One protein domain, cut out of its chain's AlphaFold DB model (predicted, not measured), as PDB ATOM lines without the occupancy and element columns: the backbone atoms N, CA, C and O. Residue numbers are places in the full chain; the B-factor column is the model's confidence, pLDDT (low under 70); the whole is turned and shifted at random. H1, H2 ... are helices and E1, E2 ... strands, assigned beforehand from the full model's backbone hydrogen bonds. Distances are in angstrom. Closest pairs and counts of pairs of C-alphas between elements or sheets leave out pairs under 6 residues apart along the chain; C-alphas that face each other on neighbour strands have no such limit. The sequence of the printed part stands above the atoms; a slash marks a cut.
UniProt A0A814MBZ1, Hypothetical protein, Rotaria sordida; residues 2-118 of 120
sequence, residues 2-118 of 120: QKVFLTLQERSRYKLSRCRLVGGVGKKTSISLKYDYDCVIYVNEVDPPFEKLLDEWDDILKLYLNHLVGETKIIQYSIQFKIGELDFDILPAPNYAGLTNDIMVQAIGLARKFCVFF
ATOM      1  N   GLN A   2     -53.715 -44.602  46.146       87.81
ATOM      2  CA  GLN A   2     -52.909 -43.427  46.531       87.81
ATOM      3  C   GLN A   2     -51.510 -43.793  47.057       87.81
ATOM      4  O   GLN A   2     -50.526 -43.233  46.593       87.81
ATOM      5  N   LYS A   3     -51.413 -44.789  47.953       92.62
ATOM      6  CA  LYS A   3     -50.124 -45.291  48.461       92.62
ATOM      7  C   LYS A   3     -49.222 -45.832  47.343       92.62
ATOM      8  O   LYS A   3     -48.055 -45.484  47.304       92.62
ATOM      9  N   VAL A   4     -49.786 -46.609  46.409       93.94
ATOM     10  CA  VAL A   4     -49.057 -47.137  45.241       93.94
ATOM     11  C   VAL A   4     -48.464 -46.001  44.410       93.94
ATOM     12  O   VAL A   4     -47.266 -45.992  44.151       93.94
ATOM     13  N   PHE A   5     -49.282 -45.009  44.051       95.19
ATOM     14  CA  PHE A   5     -48.817 -43.866  43.269       95.19
ATOM     15  C   PHE A   5     -47.732 -43.061  43.992       95.19
ATOM     16  O   PHE A   5     -46.741 -42.713  43.362       95.19
ATOM     17  N   LEU A   6     -47.891 -42.787  45.291       95.75
ATOM     18  CA  LEU A   6     -46.888 -42.045  46.061       95.75
ATOM     19  C   LEU A   6     -45.557 -42.802  46.130       95.75
ATOM     20  O   LEU A   6     -44.514 -42.210  45.890       95.75
ATOM     21  N   THR A   7     -45.584 -44.117  46.361       96.44
ATOM     22  CA  THR A   7     -44.361 -44.931  46.361       96.44
ATOM     23  C   THR A   7     -43.691 -44.952  44.988       96.44
ATOM     24  O   THR A   7     -42.478 -44.772  44.910       96.44
ATOM     25  N   LEU A   8     -44.457 -45.105  43.903       95.88
ATOM     26  CA  LEU A   8     -43.914 -44.993  42.548       95.88
ATOM     27  C   LEU A   8     -43.330 -43.595  42.305       95.88
ATOM     28  O   LEU A   8     -42.237 -43.482  41.770       95.88
ATOM     29  N   GLN A   9     -44.004 -42.530  42.742       95.38
ATOM     30  CA  GLN A   9     -43.542 -41.153  42.566       95.38
ATOM     31  C   GLN A   9     -42.254 -40.849  43.343       95.38
ATOM     32  O   GLN A   9     -41.421 -40.094  42.849       95.38
ATOM     33  N   GLU A  10     -42.081 -41.420  44.535       96.38
ATOM     34  CA  GLU A  10     -40.888 -41.235  45.371       96.38
ATOM     35  C   GLU A  10     -39.679 -42.052  44.898       96.38
ATOM     36  O   GLU A  10     -38.541 -41.658  45.153       96.38
ATOM     37  N   ARG A  11     -39.909 -43.215  44.275       96.19
ATOM     38  CA  ARG A  11     -38.856 -44.202  43.975       96.19
ATOM     39  C   ARG A  11     -38.491 -44.299  42.500       96.19
ATOM     40  O   ARG A  11     -37.365 -44.683  42.203       96.19
ATOM     41  N   SER A  12     -39.415 -43.956  41.607       94.06
ATOM     42  CA  SER A  12     -39.180 -43.958  40.165       94.06
ATOM     43  C   SER A  12     -38.123 -42.921  39.795       94.06
ATOM     44  O   SER A  12     -38.201 -41.761  40.205       94.06
ATOM     45  N   ARG A  13     -37.176 -43.301  38.940       93.19
ATOM     46  CA  ARG A  13     -36.237 -42.383  38.276       93.19
ATOM     47  C   ARG A  13     -36.963 -41.371  37.386       93.19
ATOM     48  O   ARG A  13     -36.461 -40.272  37.164       93.19
ATOM     49  N   TYR A  14     -38.129 -41.748  36.862       90.31
ATOM     50  CA  TYR A  14     -38.953 -40.906  36.003       90.31
ATOM     51  C   TYR A  14     -39.854 -40.007  36.841       90.31
ATOM     52  O   TYR A  14     -40.505 -40.461  37.786       90.31
ATOM     53  N   LYS A  15     -39.958 -38.733  36.453       91.06
ATOM     54  CA  LYS A  15     -40.777 -37.747  37.164       91.06
ATOM     55  C   LYS A  15     -42.266 -37.967  36.887       91.06
ATOM     56  O   LYS A  15     -42.762 -37.630  35.812       91.06
ATOM     57  N   LEU A  16     -43.006 -38.454  37.881       92.81
ATOM     58  CA  LEU A  16     -44.445 -38.722  37.760       92.81
ATOM     59  C   LEU A  16     -45.275 -37.496  38.162       92.81
ATOM     60  O   LEU A  16     -45.023 -36.866  39.189       92.81
ATOM     61  N   SER A  17     -46.279 -37.144  37.357       90.62
ATOM     62  CA  SER A  17     -47.131 -35.967  37.580       90.62
ATOM     63  C   SER A  17     -48.360 -36.274  38.425       90.62
ATOM     64  O   SER A  17     -48.630 -35.576  39.398       90.62
ATOM     65  N   ARG A  18     -49.154 -37.260  38.003       90.44
ATOM     66  CA  ARG A  18     -50.461 -37.566  38.593       90.44
ATOM     67  C   ARG A  18     -50.900 -38.976  38.223       90.44
ATOM     68  O   ARG A  18     -50.506 -39.490  37.180       90.44
ATOM     69  N   CYS A  19     -51.789 -39.535  39.033       90.88
ATOM     70  CA  CYS A  19     -52.511 -40.771  38.755       90.88
ATOM     71  C   CYS A  19     -53.993 -40.454  38.529       90.88
ATOM     72  O   CYS A  19     -54.566 -39.624  39.239       90.88
ATOM     73  N   ARG A  20     -54.628 -41.114  37.560       87.19
ATOM     74  CA  ARG A  20     -56.077 -41.062  37.342       87.19
ATOM     75  C   ARG A  20     -56.634 -42.469  37.226       87.19
ATOM     76  O   ARG A  20     -56.134 -43.262  36.442       87.19
ATOM     77  N   LEU A  21     -57.702 -42.736  37.966       83.00
ATOM     78  CA  LEU A  21     -58.541 -43.901  37.716       83.00
ATOM     79  C   LEU A  21     -59.328 -43.664  36.420       83.00
ATOM     80  O   LEU A  21     -59.975 -42.624  36.269       83.00
ATOM     81  N   VAL A  22     -59.234 -44.598  35.485       70.56
ATOM     82  CA  VAL A  22     -59.941 -44.602  34.199       70.56
ATOM     83  C   VAL A  22     -60.786 -45.884  34.084       70.56
ATOM     84  O   VAL A  22     -60.932 -46.614  35.060       70.56
ATOM     85  N   GLY A  23     -61.448 -46.119  32.948       60.22
ATOM     86  CA  GLY A  23     -62.243 -47.341  32.736       60.22
ATOM     87  C   GLY A  23     -63.700 -47.284  33.225       60.22
ATOM     88  O   GLY A  23     -64.277 -46.209  33.434       60.22
ATOM     89  N   GLY A  24     -64.330 -48.459  33.356       53.56
ATOM     90  CA  GLY A  24     -65.767 -48.631  33.637       53.56
ATOM     91  C   GLY A  24     -66.233 -48.048  34.976       53.56
ATOM     92  O   GLY A  24     -67.379 -47.597  35.084       53.56
ATOM     93  N   VAL A  25     -65.339 -47.979  35.966       53.03
ATOM     94  CA  VAL A  25     -65.569 -47.309  37.257       53.03
ATOM     95  C   VAL A  25     -65.619 -45.787  37.078       53.03
ATOM     96  O   VAL A  25     -66.490 -45.123  37.634       53.03
ATOM     97  N   GLY A  26     -64.739 -45.230  36.237       49.28
ATOM     98  CA  GLY A  26     -64.726 -43.801  35.910       49.28
ATOM     99  C   GLY A  26     -65.892 -43.364  35.014       49.28
ATOM    100  O   GLY A  26     -66.370 -42.239  35.136       49.28
ATOM    101  N   LYS A  27     -66.381 -44.254  34.138       49.38
ATOM    102  CA  LYS A  27     -67.501 -43.988  33.211       49.38
ATOM    103  C   LYS A  27     -68.877 -44.446  33.716       49.38
ATOM    104  O   LYS A  27     -69.867 -44.169  33.050       49.38
ATOM    105  N   LYS A  28     -68.961 -45.105  34.881       53.56
ATOM    106  CA  LYS A  28     -70.200 -45.657  35.474       53.56
ATOM    107  C   LYS A  28     -70.976 -46.637  34.570       53.56
ATOM    108  O   LYS A  28     -72.181 -46.789  34.730       53.56
ATOM    109  N   THR A  29     -70.318 -47.321  33.636       45.97
ATOM    110  CA  THR A  29     -70.960 -48.253  32.678       45.97
ATOM    111  C   THR A  29     -70.706 -49.725  33.000       45.97
ATOM    112  O   THR A  29     -70.819 -50.587  32.134       45.97
ATOM    113  N   SER A  30     -70.292 -50.032  34.225       46.22
ATOM    114  CA  SER A  30     -69.886 -51.392  34.581       46.22
ATOM    115  C   SER A  30     -71.112 -52.247  34.883       46.22
ATOM    116  O   SER A  30     -71.877 -51.927  35.788       46.22
ATOM    117  N   ILE A  31     -71.286 -53.327  34.123       49.88
ATOM    118  CA  ILE A  31     -72.447 -54.231  34.195       49.88
ATOM    119  C   ILE A  31     -72.116 -55.496  35.027       49.88
ATOM    120  O   ILE A  31     -72.960 -56.361  35.222       49.88
ATOM    121  N   SER A  32     -70.882 -55.619  35.534       45.31
ATOM    122  CA  SER A  32     -70.342 -56.822  36.182       45.31
ATOM    123  C   SER A  32     -69.866 -56.530  37.612       45.31
ATOM    124  O   SER A  32     -69.248 -55.500  37.859       45.31
ATOM    125  N   LEU A  33     -70.130 -57.464  38.535       50.66
ATOM    126  CA  LEU A  33     -69.741 -57.444  39.957       50.66
ATOM    127  C   LEU A  33     -68.220 -57.479  40.209       50.66
ATOM    128  O   LEU A  33     -67.794 -57.308  41.349       50.66
ATOM    129  N   LYS A  34     -67.406 -57.700  39.171       54.28
ATOM    130  CA  LYS A  34     -65.946 -57.742  39.248       54.28
ATOM    131  C   LYS A  34     -65.379 -56.593  38.415       54.28
ATOM    132  O   LYS A  34     -65.619 -56.533  37.208       54.28
ATOM    133  N   TYR A  35     -64.725 -55.649  39.082       63.06
ATOM    134  CA  TYR A  35     -64.229 -54.413  38.485       63.06
ATOM    135  C   TYR A  35     -62.707 -54.463  38.404       63.06
ATOM    136  O   TYR A  35     -62.053 -54.552  39.442       63.06
ATOM    137  N   ASP A  36     -62.173 -54.340  37.192       71.38
ATOM    138  CA  ASP A  36     -60.757 -54.055  36.978       71.38
ATOM    139  C   ASP A  36     -60.557 -52.536  37.097       71.38
ATOM    140  O   ASP A  36     -61.280 -51.736  36.487       71.38
ATOM    141  N   TYR A  37     -59.623 -52.117  37.949       83.12
ATOM    142  CA  TYR A  37     -59.327 -50.708  38.182       83.12
ATOM    143  C   TYR A  37     -58.166 -50.248  37.304       83.12
ATOM    144  O   TYR A  37     -56.999 -50.335  37.697       83.12
ATOM    145  N   ASP A  38     -58.499 -49.671  36.153       85.44
ATOM    146  CA  ASP A  38     -57.518 -49.052  35.266       85.44
ATOM    147  C   ASP A  38     -56.978 -47.750  35.878       85.44
ATOM    148  O   ASP A  38     -57.722 -46.818  36.198       85.44
ATOM    149  N   CYS A  39     -55.665 -47.649  36.021       90.31
ATOM    150  CA  CYS A  39     -54.969 -46.542  36.658       90.31
ATOM    151  C   CYS A  39     -53.929 -45.965  35.701       90.31
ATOM    152  O   CYS A  39     -52.854 -46.526  35.516       90.31
ATOM    153  N   VAL A  40     -54.209 -44.795  35.132       92.44
ATOM    154  CA  VAL A  40     -53.255 -44.094  34.270       92.44
ATOM    155  C   VAL A  40     -52.331 -43.230  35.115       92.44
ATOM    156  O   VAL A  40     -52.785 -42.305  35.800       92.44
ATOM    157  N   ILE A  41     -51.031 -43.487  35.032       93.88
ATOM    158  CA  ILE A  41     -49.986 -42.692  35.673       93.88
ATOM    159  C   ILE A  41     -49.276 -41.861  34.609       93.88
ATOM    160  O   ILE A  41     -48.692 -42.375  33.660       93.88
ATOM    161  N   TYR A  42     -49.325 -40.543  34.781       92.88
ATOM    162  CA  TYR A  42     -48.752 -39.598  33.835       92.88
ATOM    163  C   TYR A  42     -47.280 -39.328  34.148       92.88
ATOM    164  O   TYR A  42     -46.951 -38.860  35.241       92.88
ATOM    165  N   VAL A  43     -46.420 -39.554  33.161       92.12
ATOM    166  CA  VAL A  43     -44.964 -39.393  33.215       92.12
ATOM    167  C   VAL A  43     -44.587 -38.074  32.542       92.12
ATOM    168  O   VAL A  43     -45.040 -37.788  31.436       92.12
ATOM    169  N   ASN A  44     -43.779 -37.239  33.195       89.00
ATOM    170  CA  ASN A  44     -43.306 -35.964  32.641       89.00
ATOM    171  C   ASN A  44     -42.117 -36.158  31.692       89.00
ATOM    172  O   ASN A  44     -41.089 -35.502  31.843       89.00
ATOM    173  N   GLU A  45     -42.265 -37.053  30.724       82.31
ATOM    174  CA  GLU A  45     -41.322 -37.228  29.625       82.31
ATOM    175  C   GLU A  45     -42.077 -37.183  28.298       82.31
ATOM    176  O   GLU A  45     -43.250 -37.557  28.224       82.31
ATOM    177  N   VAL A  46     -41.413 -36.659  27.265       75.50
ATOM    178  CA  VAL A  46     -42.002 -36.467  25.930       75.50
ATOM    179  C   VAL A  46     -42.177 -37.804  25.207       75.50
ATOM    180  O   VAL A  46     -43.168 -37.988  24.506       75.50
ATOM    181  N   ASP A  47     -41.240 -38.726  25.429       83.12
ATOM    182  CA  ASP A  47     -41.228 -40.078  24.875       83.12
ATOM    183  C   ASP A  47     -40.679 -41.061  25.929       83.12
ATOM    184  O   ASP A  47     -39.505 -41.438  25.895       83.12
ATOM    185  N   PRO A  48     -41.475 -41.366  26.972       85.12
ATOM    186  CA  PRO A  48     -41.036 -42.237  28.054       85.12
ATOM    187  C   PRO A  48     -40.759 -43.653  27.524       85.12
ATOM    188  O   PRO A  48     -41.602 -44.222  26.825       85.12
ATOM    189  N   PRO A  49     -39.629 -44.282  27.896       90.06
ATOM    190  CA  PRO A  49     -39.311 -45.644  27.481       90.06
ATOM    191  C   PRO A  49     -40.185 -46.646  28.252       90.06
ATOM    192  O   PRO A  49     -39.756 -47.200  29.265       90.06
ATOM    193  N   PHE A  50     -41.423 -46.856  27.789       89.44
ATOM    194  CA  PHE A  50     -42.459 -47.564  28.544       89.44
ATOM    195  C   PHE A  50     -42.043 -48.950  29.025       89.44
ATOM    196  O   PHE A  50     -42.280 -49.247  30.184       89.44
ATOM    197  N   GLU A  51     -41.376 -49.762  28.204       90.75
ATOM    198  CA  GLU A  51     -40.922 -51.101  28.620       90.75
ATOM    199  C   GLU A  51     -40.013 -51.032  29.856       90.75
ATOM    200  O   GLU A  51     -40.322 -51.605  30.895       90.75
ATOM    201  N   LYS A  52     -38.953 -50.213  29.795       93.06
ATOM    202  CA  LYS A  52     -38.008 -50.034  30.913       93.06
ATOM    203  C   LYS A  52     -38.666 -49.420  32.144       93.06
ATOM    204  O   LYS A  52     -38.247 -49.670  33.267       93.06
ATOM    205  N   LEU A  53     -39.638 -48.545  31.918       94.06
ATOM    206  CA  LEU A  53     -40.393 -47.893  32.974       94.06
ATOM    207  C   LEU A  53     -41.342 -48.879  33.669       94.06
ATOM    208  O   LEU A  53     -41.471 -48.820  34.888       94.06
ATOM    209  N   LEU A  54     -41.963 -49.794  32.923       96.00
ATOM    210  CA  LEU A  54     -42.796 -50.856  33.480       96.00
ATOM    211  C   LEU A  54     -41.950 -51.859  34.271       96.00
ATOM    212  O   LEU A  54     -42.334 -52.201  35.385       96.00
ATOM    213  N   ASP A  55     -40.784 -52.257  33.757       95.88
ATOM    214  CA  ASP A  55     -39.847 -53.123  34.488       95.88
ATOM    215  C   ASP A  55     -39.436 -52.496  35.831       95.88
ATOM    216  O   ASP A  55     -39.503 -53.129  36.883       95.88
ATOM    217  N   GLU A  56     -39.083 -51.209  35.827       96.31
ATOM    218  CA  GLU A  56     -38.727 -50.495  37.054       96.31
ATOM    219  C   GLU A  56     -39.899 -50.378  38.033       96.31
ATOM    220  O   GLU A  56     -39.729 -50.517  39.245       96.31
ATOM    221  N   TRP A  57     -41.098 -50.076  37.536       96.81
ATOM    222  CA  TRP A  57     -42.274 -49.988  38.392       96.81
ATOM    223  C   TRP A  57     -42.608 -51.345  39.003       96.81
ATOM    224  O   TRP A  57     -42.919 -51.395  40.191       96.81
ATOM    225  N   ASP A  58     -42.495 -52.428  38.238       97.25
ATOM    226  CA  ASP A  58     -42.658 -53.797  38.723       97.25
ATOM    227  C   ASP A  58     -41.674 -54.114  39.862       97.25
ATOM    228  O   ASP A  58     -42.093 -54.570  40.931       97.25
ATOM    229  N   ASP A  59     -40.397 -53.759  39.700       97.50
ATOM    230  CA  ASP A  59     -39.392 -53.867  40.761       97.50
ATOM    231  C   ASP A  59     -39.783 -53.044  41.999       97.50
ATOM    232  O   ASP A  59     -39.744 -53.544  43.125       97.50
ATOM    233  N   ILE A  60     -40.222 -51.792  41.830       97.62
ATOM    234  CA  ILE A  60     -40.644 -50.943  42.957       97.62
ATOM    235  C   ILE A  60     -41.834 -51.566  43.701       97.62
ATOM    236  O   ILE A  60     -41.848 -51.580  44.938       97.62
ATOM    237  N   LEU A  61     -42.827 -52.090  42.980       96.81
ATOM    238  CA  LEU A  61     -43.984 -52.752  43.585       96.81
ATOM    239  C   LEU A  61     -43.541 -53.976  44.398       96.81
ATOM    240  O   LEU A  61     -43.941 -54.114  45.558       96.81
ATOM    241  N   LYS A  62     -42.658 -54.810  43.838       95.88
ATOM    242  CA  LYS A  62     -42.128 -56.013  44.497       95.88
ATOM    243  C   LYS A  62     -41.244 -55.697  45.702       95.88
ATOM    244  O   LYS A  62     -41.340 -56.381  46.717       95.88
ATOM    245  N   LEU A  63     -40.393 -54.675  45.634       96.69
ATOM    246  CA  LEU A  63     -39.471 -54.354  46.728       96.69
ATOM    247  C   LEU A  63     -40.153 -53.605  47.879       96.69
ATOM    248  O   LEU A  63     -39.863 -53.880  49.043       96.69
ATOM    249  N   TYR A  64     -41.037 -52.653  47.574       96.69
ATOM    250  CA  TYR A  64     -41.548 -51.714  48.580       96.69
ATOM    251  C   TYR A  64     -43.001 -51.969  48.977       96.69
ATOM    252  O   TYR A  64     -43.430 -51.522  50.045       96.69
ATOM    253  N   LEU A  65     -43.771 -52.673  48.144       95.25
ATOM    254  CA  LEU A  65     -45.205 -52.877  48.345       95.25
ATOM    255  C   LEU A  65     -45.631 -54.350  48.341       95.25
ATOM    256  O   LEU A  65     -46.830 -54.594  48.363       95.25
ATOM    257  N   ASN A  66     -44.712 -55.318  48.423       92.69
ATOM    258  CA  ASN A  66     -45.031 -56.759  48.505       92.69
ATOM    259  C   ASN A  66     -46.020 -57.160  49.617       92.69
ATOM    260  O   ASN A  66     -46.702 -58.171  49.513       92.69
ATOM    261  N   HIS A  67     -46.100 -56.383  50.699       93.00
ATOM    262  CA  HIS A  67     -47.046 -56.596  51.797       93.00
ATOM    263  C   HIS A  67     -48.479 -56.148  51.464       93.00
ATOM    264  O   HIS A  67     -49.409 -56.457  52.205       93.00
ATOM    265  N   LEU A  68     -48.651 -55.351  50.409       93.25
ATOM    266  CA  LEU A  68     -49.913 -54.728  50.007       93.25
ATOM    267  C   LEU A  68     -50.383 -55.222  48.638       93.25
ATOM    268  O   LEU A  68     -51.578 -55.424  48.426       93.25
ATOM    269  N   VAL A  69     -49.440 -55.325  47.710       93.50
ATOM    270  CA  VAL A  69     -49.636 -55.686  46.315       93.50
ATOM    271  C   VAL A  69     -49.320 -57.169  46.175       93.50
ATOM    272  O   VAL A  69     -48.275 -57.625  46.633       93.50
ATOM    273  N   GLY A  70     -50.251 -57.915  45.583       92.44
ATOM    274  CA  GLY A  70     -50.058 -59.323  45.249       92.44
ATOM    275  C   GLY A  70     -49.034 -59.517  44.131       92.44
ATOM    276  O   GLY A  70     -48.266 -58.618  43.798       92.44
ATOM    277  N   GLU A  71     -49.042 -60.698  43.520       93.94
ATOM    278  CA  GLU A  71     -48.206 -60.951  42.350       93.94
ATOM    279  C   GLU A  71     -48.501 -59.931  41.242       93.94
ATOM    280  O   GLU A  71     -49.661 -59.635  40.930       93.94
ATOM    281  N   THR A  72     -47.433 -59.375  40.685       95.31
ATOM    282  CA  THR A  72     -47.469 -58.401  39.602       95.31
ATOM    283  C   THR A  72     -47.148 -59.089  38.279       95.31
ATOM    284  O   THR A  72     -46.341 -60.021  38.208       95.31
ATOM    285  N   LYS A  73     -47.783 -58.625  37.206       95.50
ATOM    286  CA  LYS A  73     -47.585 -59.137  35.854       95.50
ATOM    287  C   LYS A  73     -47.562 -57.986  34.861       95.50
ATOM    288  O   LYS A  73     -48.553 -57.278  34.712       95.50
ATOM    289  N   ILE A  74     -46.455 -57.843  34.140       94.81
ATOM    290  CA  ILE A  74     -46.360 -56.908  33.016       94.81
ATOM    291  C   ILE A  74     -47.103 -57.508  31.816       94.81
ATOM    292  O   ILE A  74     -46.866 -58.659  31.438       94.81
ATOM    293  N   ILE A  75     -48.009 -56.739  31.212       91.00
ATOM    294  CA  ILE A  75     -48.746 -57.122  30.005       91.00
ATOM    295  C   ILE A  75     -48.662 -55.989  28.990       91.00
ATOM    296  O   ILE A  75     -49.368 -54.997  29.112       91.00
ATOM    297  N   GLN A  76     -47.835 -56.181  27.961       85.19
ATOM    298  CA  GLN A  76     -47.639 -55.300  26.802       85.19
ATOM    299  C   GLN A  76     -47.316 -53.830  27.137       85.19
ATOM    300  O   GLN A  76     -46.189 -53.399  26.924       85.19
ATOM    301  N   TYR A  77     -48.282 -53.069  27.653       88.56
ATOM    302  CA  TYR A  77     -48.161 -51.654  28.007       88.56
ATOM    303  C   TYR A  77     -48.622 -51.343  29.434       88.56
ATOM    304  O   TYR A  77     -48.883 -50.184  29.747       88.56
ATOM    305  N   SER A  78     -48.768 -52.350  30.292       93.44
ATOM    306  CA  SER A  78     -49.325 -52.160  31.624       93.44
ATOM    307  C   SER A  78     -48.760 -53.134  32.661       93.44
ATOM    308  O   SER A  78     -48.122 -54.128  32.306       93.44
ATOM    309  N   ILE A  79     -48.965 -52.835  33.947       95.38
ATOM    310  CA  ILE A  79     -48.692 -53.760  35.058       95.38
ATOM    311  C   ILE A  79     -50.002 -54.079  35.759       95.38
ATOM    312  O   ILE A  79     -50.627 -53.200  36.355       95.38
ATOM    313  N   GLN A  80     -50.345 -55.360  35.765       94.94
ATOM    314  CA  GLN A  80     -51.503 -55.890  36.463       94.94
ATOM    315  C   GLN A  80     -51.105 -56.482  37.805       94.94
ATOM    316  O   GLN A  80     -50.091 -57.172  37.913       94.94
ATOM    317  N   PHE A  81     -51.906 -56.227  38.833       94.56
ATOM    318  CA  PHE A  81     -51.710 -56.787  40.167       94.56
ATOM    319  C   PHE A  81     -52.990 -56.715  40.992       94.56
ATOM    320  O   PHE A  81     -53.964 -56.067  40.616       94.56
ATOM    321  N   LYS A  82     -52.965 -57.344  42.168       92.88
ATOM    322  CA  LYS A  82     -54.078 -57.309  43.122       92.88
ATOM    323  C   LYS A  82     -53.755 -56.503  44.366       92.88
ATOM    324  O   LYS A  82     -52.629 -56.539  44.856       92.88
ATOM    325  N   ILE A  83     -54.764 -55.841  44.925       91.75
ATOM    326  CA  ILE A  83     -54.749 -55.362  46.313       91.75
ATOM    327  C   ILE A  83     -55.961 -55.976  47.012       91.75
ATOM    328  O   ILE A  83     -57.099 -55.578  46.760       91.75
ATOM    329  N   GLY A  84     -55.719 -56.960  47.881       89.31
ATOM    330  CA  GLY A  84     -56.790 -57.799  48.424       89.31
ATOM    331  C   GLY A  84     -57.473 -58.597  47.309       89.31
ATOM    332  O   GLY A  84     -56.812 -59.332  46.580       89.31
ATOM    333  N   GLU A  85     -58.787 -58.433  47.162       87.31
ATOM    334  CA  GLU A  85     -59.593 -59.113  46.130       87.31
ATOM    335  C   GLU A  85     -59.792 -58.281  44.853       87.31
ATOM    336  O   GLU A  85     -60.451 -58.733  43.918       87.31
ATOM    337  N   LEU A  86     -59.246 -57.063  44.813       87.44
ATOM    338  CA  LEU A  86     -59.443 -56.123  43.713       87.44
ATOM    339  C   LEU A  86     -58.291 -56.210  42.712       87.44
ATOM    340  O   LEU A  86     -57.124 -56.149  43.108       87.44
ATOM    341  N   ASP A  87     -58.639 -56.298  41.432       89.69
ATOM    342  CA  ASP A  87     -57.718 -56.315  40.300       89.69
ATOM    343  C   ASP A  87     -57.417 -54.867  39.849       89.69
ATOM    344  O   ASP A  87     -58.320 -54.041  39.688       89.69
ATOM    345  N   PHE A  88     -56.137 -54.536  39.680       91.94
ATOM    346  CA  PHE A  88     -55.652 -53.222  39.252       91.94
ATOM    347  C   PHE A  88     -54.779 -53.358  38.015       91.94
ATOM    348  O   PHE A  88     -53.975 -54.285  37.928       91.94
ATOM    349  N   ASP A  89     -54.889 -52.383  37.115       92.75
ATOM    350  CA  ASP A  89     -54.027 -52.264  35.946       92.75
ATOM    351  C   ASP A  89     -53.391 -50.871  35.902       92.75
ATOM    352  O   ASP A  89     -54.097 -49.862  35.899       92.75
ATOM    353  N   ILE A  90     -52.061 -50.778  35.921       94.00
ATOM    354  CA  ILE A  90     -51.340 -49.506  35.824       94.00
ATOM    355  C   ILE A  90     -50.846 -49.290  34.399       94.00
ATOM    356  O   ILE A  90     -50.051 -50.067  33.879       94.00
ATOM    357  N   LEU A  91     -51.244 -48.158  33.825       93.75
ATOM    358  CA  LEU A  91     -50.915 -47.729  32.470       93.75
ATOM    359  C   LEU A  91     -50.070 -46.445  32.522       93.75
ATOM    360  O   LEU A  91     -50.561 -45.406  32.979       93.75
ATOM    361  N   PRO A  92     -48.813 -46.456  32.063       93.94
ATOM    362  CA  PRO A  92     -48.038 -45.242  31.911       93.94
ATOM    363  C   PRO A  92     -48.548 -44.436  30.711       93.94
ATOM    364  O   PRO A  92     -48.919 -44.979  29.674       93.94
ATOM    365  N   ALA A  93     -48.563 -43.112  30.843       92.06
ATOM    366  CA  ALA A  93     -48.920 -42.205  29.756       92.06
ATOM    367  C   ALA A  93     -48.033 -40.953  29.765       92.06
ATOM    368  O   ALA A  93     -47.677 -40.474  30.845       92.06
ATOM    369  N   PRO A  94     -47.718 -40.350  28.607       90.69
ATOM    370  CA  PRO A  94     -46.955 -39.108  28.566       90.69
ATOM    371  C   PRO A  94     -47.818 -37.945  29.076       90.69
ATOM    372  O   PRO A  94     -49.007 -37.826  28.756       90.69
ATOM    373  N   ASN A  95     -47.240 -37.047  29.872       87.00
ATOM    374  CA  ASN A  95     -47.925 -35.843  30.333       87.00
ATOM    375  C   ASN A  95     -47.738 -34.671  29.360       87.00
ATOM    376  O   ASN A  95     -46.926 -33.776  29.588       87.00
ATOM    377  N   TYR A  96     -48.575 -34.602  28.327       76.56
ATOM    378  CA  TYR A  96     -48.526 -33.506  27.351       76.56
ATOM    379  C   TYR A  96     -48.937 -32.128  27.902       76.56
ATOM    380  O   TYR A  96     -48.669 -31.113  27.266       76.56
ATOM    381  N   ALA A  97     -49.542 -32.052  29.093       69.75
ATOM    382  CA  ALA A  97     -49.986 -30.779  29.672       69.75
ATOM    383  C   ALA A  97     -48.829 -29.857  30.117       69.75
ATOM    384  O   ALA A  97     -49.047 -28.663  30.297       69.75
ATOM    385  N   GLY A  98     -47.617 -30.395  30.309       56.47
ATOM    386  CA  GLY A  98     -46.413 -29.607  30.614       56.47
ATOM    387  C   GLY A  98     -45.630 -29.158  29.374       56.47
ATOM    388  O   GLY A  98     -44.914 -28.162  29.432       56.47
ATOM    389  N   LEU A  99     -45.808 -29.844  28.240       54.12
ATOM    390  CA  LEU A  99     -45.031 -29.605  27.019       54.12
ATOM    391  C   LEU A  99     -45.310 -28.246  26.370       54.12
ATOM    392  O   LEU A  99     -44.405 -27.656  25.787       54.12
ATOM    393  N   THR A 100     -46.528 -27.718  26.486       53.00
ATOM    394  CA  THR A 100     -46.863 -26.381  25.969       53.00
ATOM    395  C   THR A 100     -46.050 -25.279  26.642       53.00
ATOM    396  O   THR A 100     -45.661 -24.324  25.973       53.00
ATOM    397  N   ASN A 101     -45.732 -25.429  27.931       52.41
ATOM    398  CA  ASN A 101     -44.923 -24.455  28.655       52.41
ATOM    399  C   ASN A 101     -43.435 -24.597  28.321       52.41
ATOM    400  O   ASN A 101     -42.788 -23.586  28.081       52.41
ATOM    401  N   ASP A 102     -42.901 -25.816  28.230       52.91
ATOM    402  CA  ASP A 102     -41.477 -26.012  27.927       52.91
ATOM    403  C   ASP A 102     -41.131 -25.658  26.472       52.91
ATOM    404  O   ASP A 102     -40.104 -25.025  26.229       52.91
ATOM    405  N   ILE A 103     -42.013 -25.959  25.508       57.44
ATOM    406  CA  ILE A 103     -41.850 -25.517  24.112       57.44
ATOM    407  C   ILE A 103     -41.924 -23.987  24.027       57.44
ATOM    408  O   ILE A 103     -41.093 -23.379  23.352       57.44
ATOM    409  N   MET A 104     -42.859 -23.338  24.734       53.44
ATOM    410  CA  MET A 104     -42.908 -21.871  24.777       53.44
ATOM    411  C   MET A 104     -41.675 -21.263  25.452       53.44
ATOM    412  O   MET A 104     -41.127 -20.291  24.942       53.44
ATOM    413  N   VAL A 105     -41.203 -21.819  26.569       58.25
ATOM    414  CA  VAL A 105     -40.011 -21.327  27.279       58.25
ATOM    415  C   VAL A 105     -38.756 -21.495  26.422       58.25
ATOM    416  O   VAL A 105     -37.950 -20.566  26.344       58.25
ATOM    417  N   GLN A 106     -38.606 -22.618  25.717       56.50
ATOM    418  CA  GLN A 106     -37.511 -22.815  24.763       56.50
ATOM    419  C   GLN A 106     -37.620 -21.869  23.563       56.50
ATOM    420  O   GLN A 106     -36.616 -21.269  23.184       56.50
ATOM    421  N   ALA A 107     -38.819 -21.660  23.009       55.66
ATOM    422  CA  ALA A 107     -39.047 -20.721  21.910       55.66
ATOM    423  C   ALA A 107     -38.759 -19.264  22.318       55.66
ATOM    424  O   ALA A 107     -38.103 -18.537  21.574       55.66
ATOM    425  N   ILE A 108     -39.165 -18.846  23.522       57.62
ATOM    426  CA  ILE A 108     -38.851 -17.524  24.089       57.62
ATOM    427  C   ILE A 108     -37.346 -17.397  24.365       57.62
ATOM    428  O   ILE A 108     -36.753 -16.354  24.091       57.62
ATOM    429  N   GLY A 109     -36.707 -18.450  24.882       56.03
ATOM    430  CA  GLY A 109     -35.261 -18.499  25.099       56.03
ATOM    431  C   GLY A 109     -34.462 -18.373  23.797       56.03
ATOM    432  O   GLY A 109     -33.475 -17.635  23.751       56.03
ATOM    433  N   LEU A 110     -34.916 -19.029  22.724       55.25
ATOM    434  CA  LEU A 110     -34.345 -18.891  21.384       55.25
ATOM    435  C   LEU A 110     -34.565 -17.474  20.838       55.25
ATOM    436  O   LEU A 110     -33.611 -16.830  20.410       55.25
ATOM    437  N   ALA A 111     -35.793 -16.954  20.917       56.22
ATOM    438  CA  ALA A 111     -36.135 -15.614  20.439       56.22
ATOM    439  C   ALA A 111     -35.319 -14.518  21.147       56.22
ATOM    440  O   ALA A 111     -34.846 -13.587  20.499       56.22
ATOM    441  N   ARG A 112     -35.066 -14.656  22.457       51.78
ATOM    442  CA  ARG A 112     -34.184 -13.753  23.215       51.78
ATOM    443  C   ARG A 112     -32.730 -13.820  22.753       51.78
ATOM    444  O   ARG A 112     -32.101 -12.774  22.654       51.78
ATOM    445  N   LYS A 113     -32.201 -15.006  22.432       53.41
ATOM    446  CA  LYS A 113     -30.853 -15.130  21.847       53.41
ATOM    447  C   LYS A 113     -30.764 -14.469  20.473       53.41
ATOM    448  O   LYS A 113     -29.784 -13.784  20.216       53.41
ATOM    449  N   PHE A 114     -31.779 -14.616  19.622       50.06
ATOM    450  CA  PHE A 114     -31.789 -13.984  18.298       50.06
ATOM    451  C   PHE A 114     -31.958 -12.458  18.360       50.06
ATOM    452  O   PHE A 114     -31.329 -11.757  17.577       50.06
ATOM    453  N   CYS A 115     -32.727 -11.920  19.314       48.22
ATOM    454  CA  CYS A 115     -32.920 -10.469  19.452       48.22
ATOM    455  C   CYS A 115     -31.641  -9.713  19.866       48.22
ATOM    456  O   CYS A 115     -31.474  -8.553  19.507       48.22
ATOM    457  N   VAL A 116     -30.711 -10.366  20.575       51.53
ATOM    458  CA  VAL A 116     -29.426  -9.755  20.974       51.53
ATOM    459  C   VAL A 116     -28.451  -9.621  19.789       51.53
ATOM    460  O   VAL A 116     -27.565  -8.776  19.830       51.53
ATOM    461  N   PHE A 117     -28.635 -10.374  18.698       45.53
ATOM    462  CA  PHE A 117     -27.755 -10.325  17.518       45.53
ATOM    463  C   PHE A 117     -28.110  -9.245  16.480       45.53
ATOM    464  O   PHE A 117     -27.364  -9.079  15.521       45.53
ATOM    465  N   PHE A 118     -29.208  -8.499  16.651       42.53
ATOM    466  CA  PHE A 118     -29.634  -7.457  15.700       42.53
ATOM    467  C   PHE A 118     -29.438  -6.012  16.201       42.53
ATOM    468  O   PHE A 118     -29.816  -5.076  15.504       42.53
TER     469      PHE A 118
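This is residues 2 to 118 of the 120 residues of the protein "Hypothetical protein" of Rotaria sordida (UniProt A0A814MBZ1). A compact head with one long helix sticking out of it: in the head, H1 and H3 pack crosswise to each other over one face of a strongly twisted five-stranded sheet, making two layers, and from the last strand the helix H4 runs on alone, with residues 100 to 118 standing free. The printed part has 117 residues, in the order H1 E1 H2 E2 H3 E3 E4 E5 H4. The mixed sheet runs E1 E2 E5 E4 E3, with E2 and E5 parallel and the other neighbours antiparallel; the class is mixed, helices and strands. The whole is loose, with a radius of gyration of the C-alphas of 18.4 A, and elongated, spanning 68 by 35 by 24 A.

Find C-alpha 2 at (-52.909, -43.427, 46.531); from there H1 runs to residue 11, 14.3 A. Next come E1, residues 16 to 22, 17.0 A, H2, residues 24 to 27, 5.0 A, and E2, residues 36 to 43, 21.9 A. H3 begins at C-alpha 50, at (-42.459, -47.564, 28.544), and runs 20.5 A to residue 64. Then read E3, residues 73 to 75, 6.3 A, E4, residues 78 to 83, 16.0 A, and E5, residues 86 to 94, 26.0 A. H4, residues 99 to 116, also 26.0 A, ends at C-alpha 116, at (-29.426, -9.755, 20.974).

Begin at edge strand E1, antiparallel to E2: N 20 and O 40 are 2.8 A apart. E2 is parallel to E5, with N 39 and O 89 at 2.7 A. E3, E4 and E5 form a meander, each strand the antiparallel neighbour of the one before, in two hairpins; look for N 88 and O 81, 2.8 A, and N 73 and O 80, 2.8 A. E2, H3 and E3 make a split strand-helix-strand unit, two strands running the same way with E5 and E4 between them, and its crossover is right-handed. H1 lies over E1 and E2 at a height over the sheet of 9.5 A. On the same face, H3 lies over E4 at 9.0 A. They touch at the C-alphas of Leu 8 and Trp 57, their closest, 6.7 A, and are about perpendicular, only just, at 72 degrees. H2 only grazes the sheet with residues 24 to 26. H4 is not on the sheet, and H3 and H4 are apart. In H1, H3 and H4 every O i to N i+4 pair is within hydrogen-bond range; H2 is too short for one.

The two farthest C-alphas, those of Leu 33 and Phe 118, are 68.5 A apart. Without residues 100 to 118 the body spans 38 by 30 by 23 A. The printed part has no cut, and no link is long. Mean pLDDT of the printed part is 79.9; look for values under 70 at residues 23 to 35 and 97 to 118.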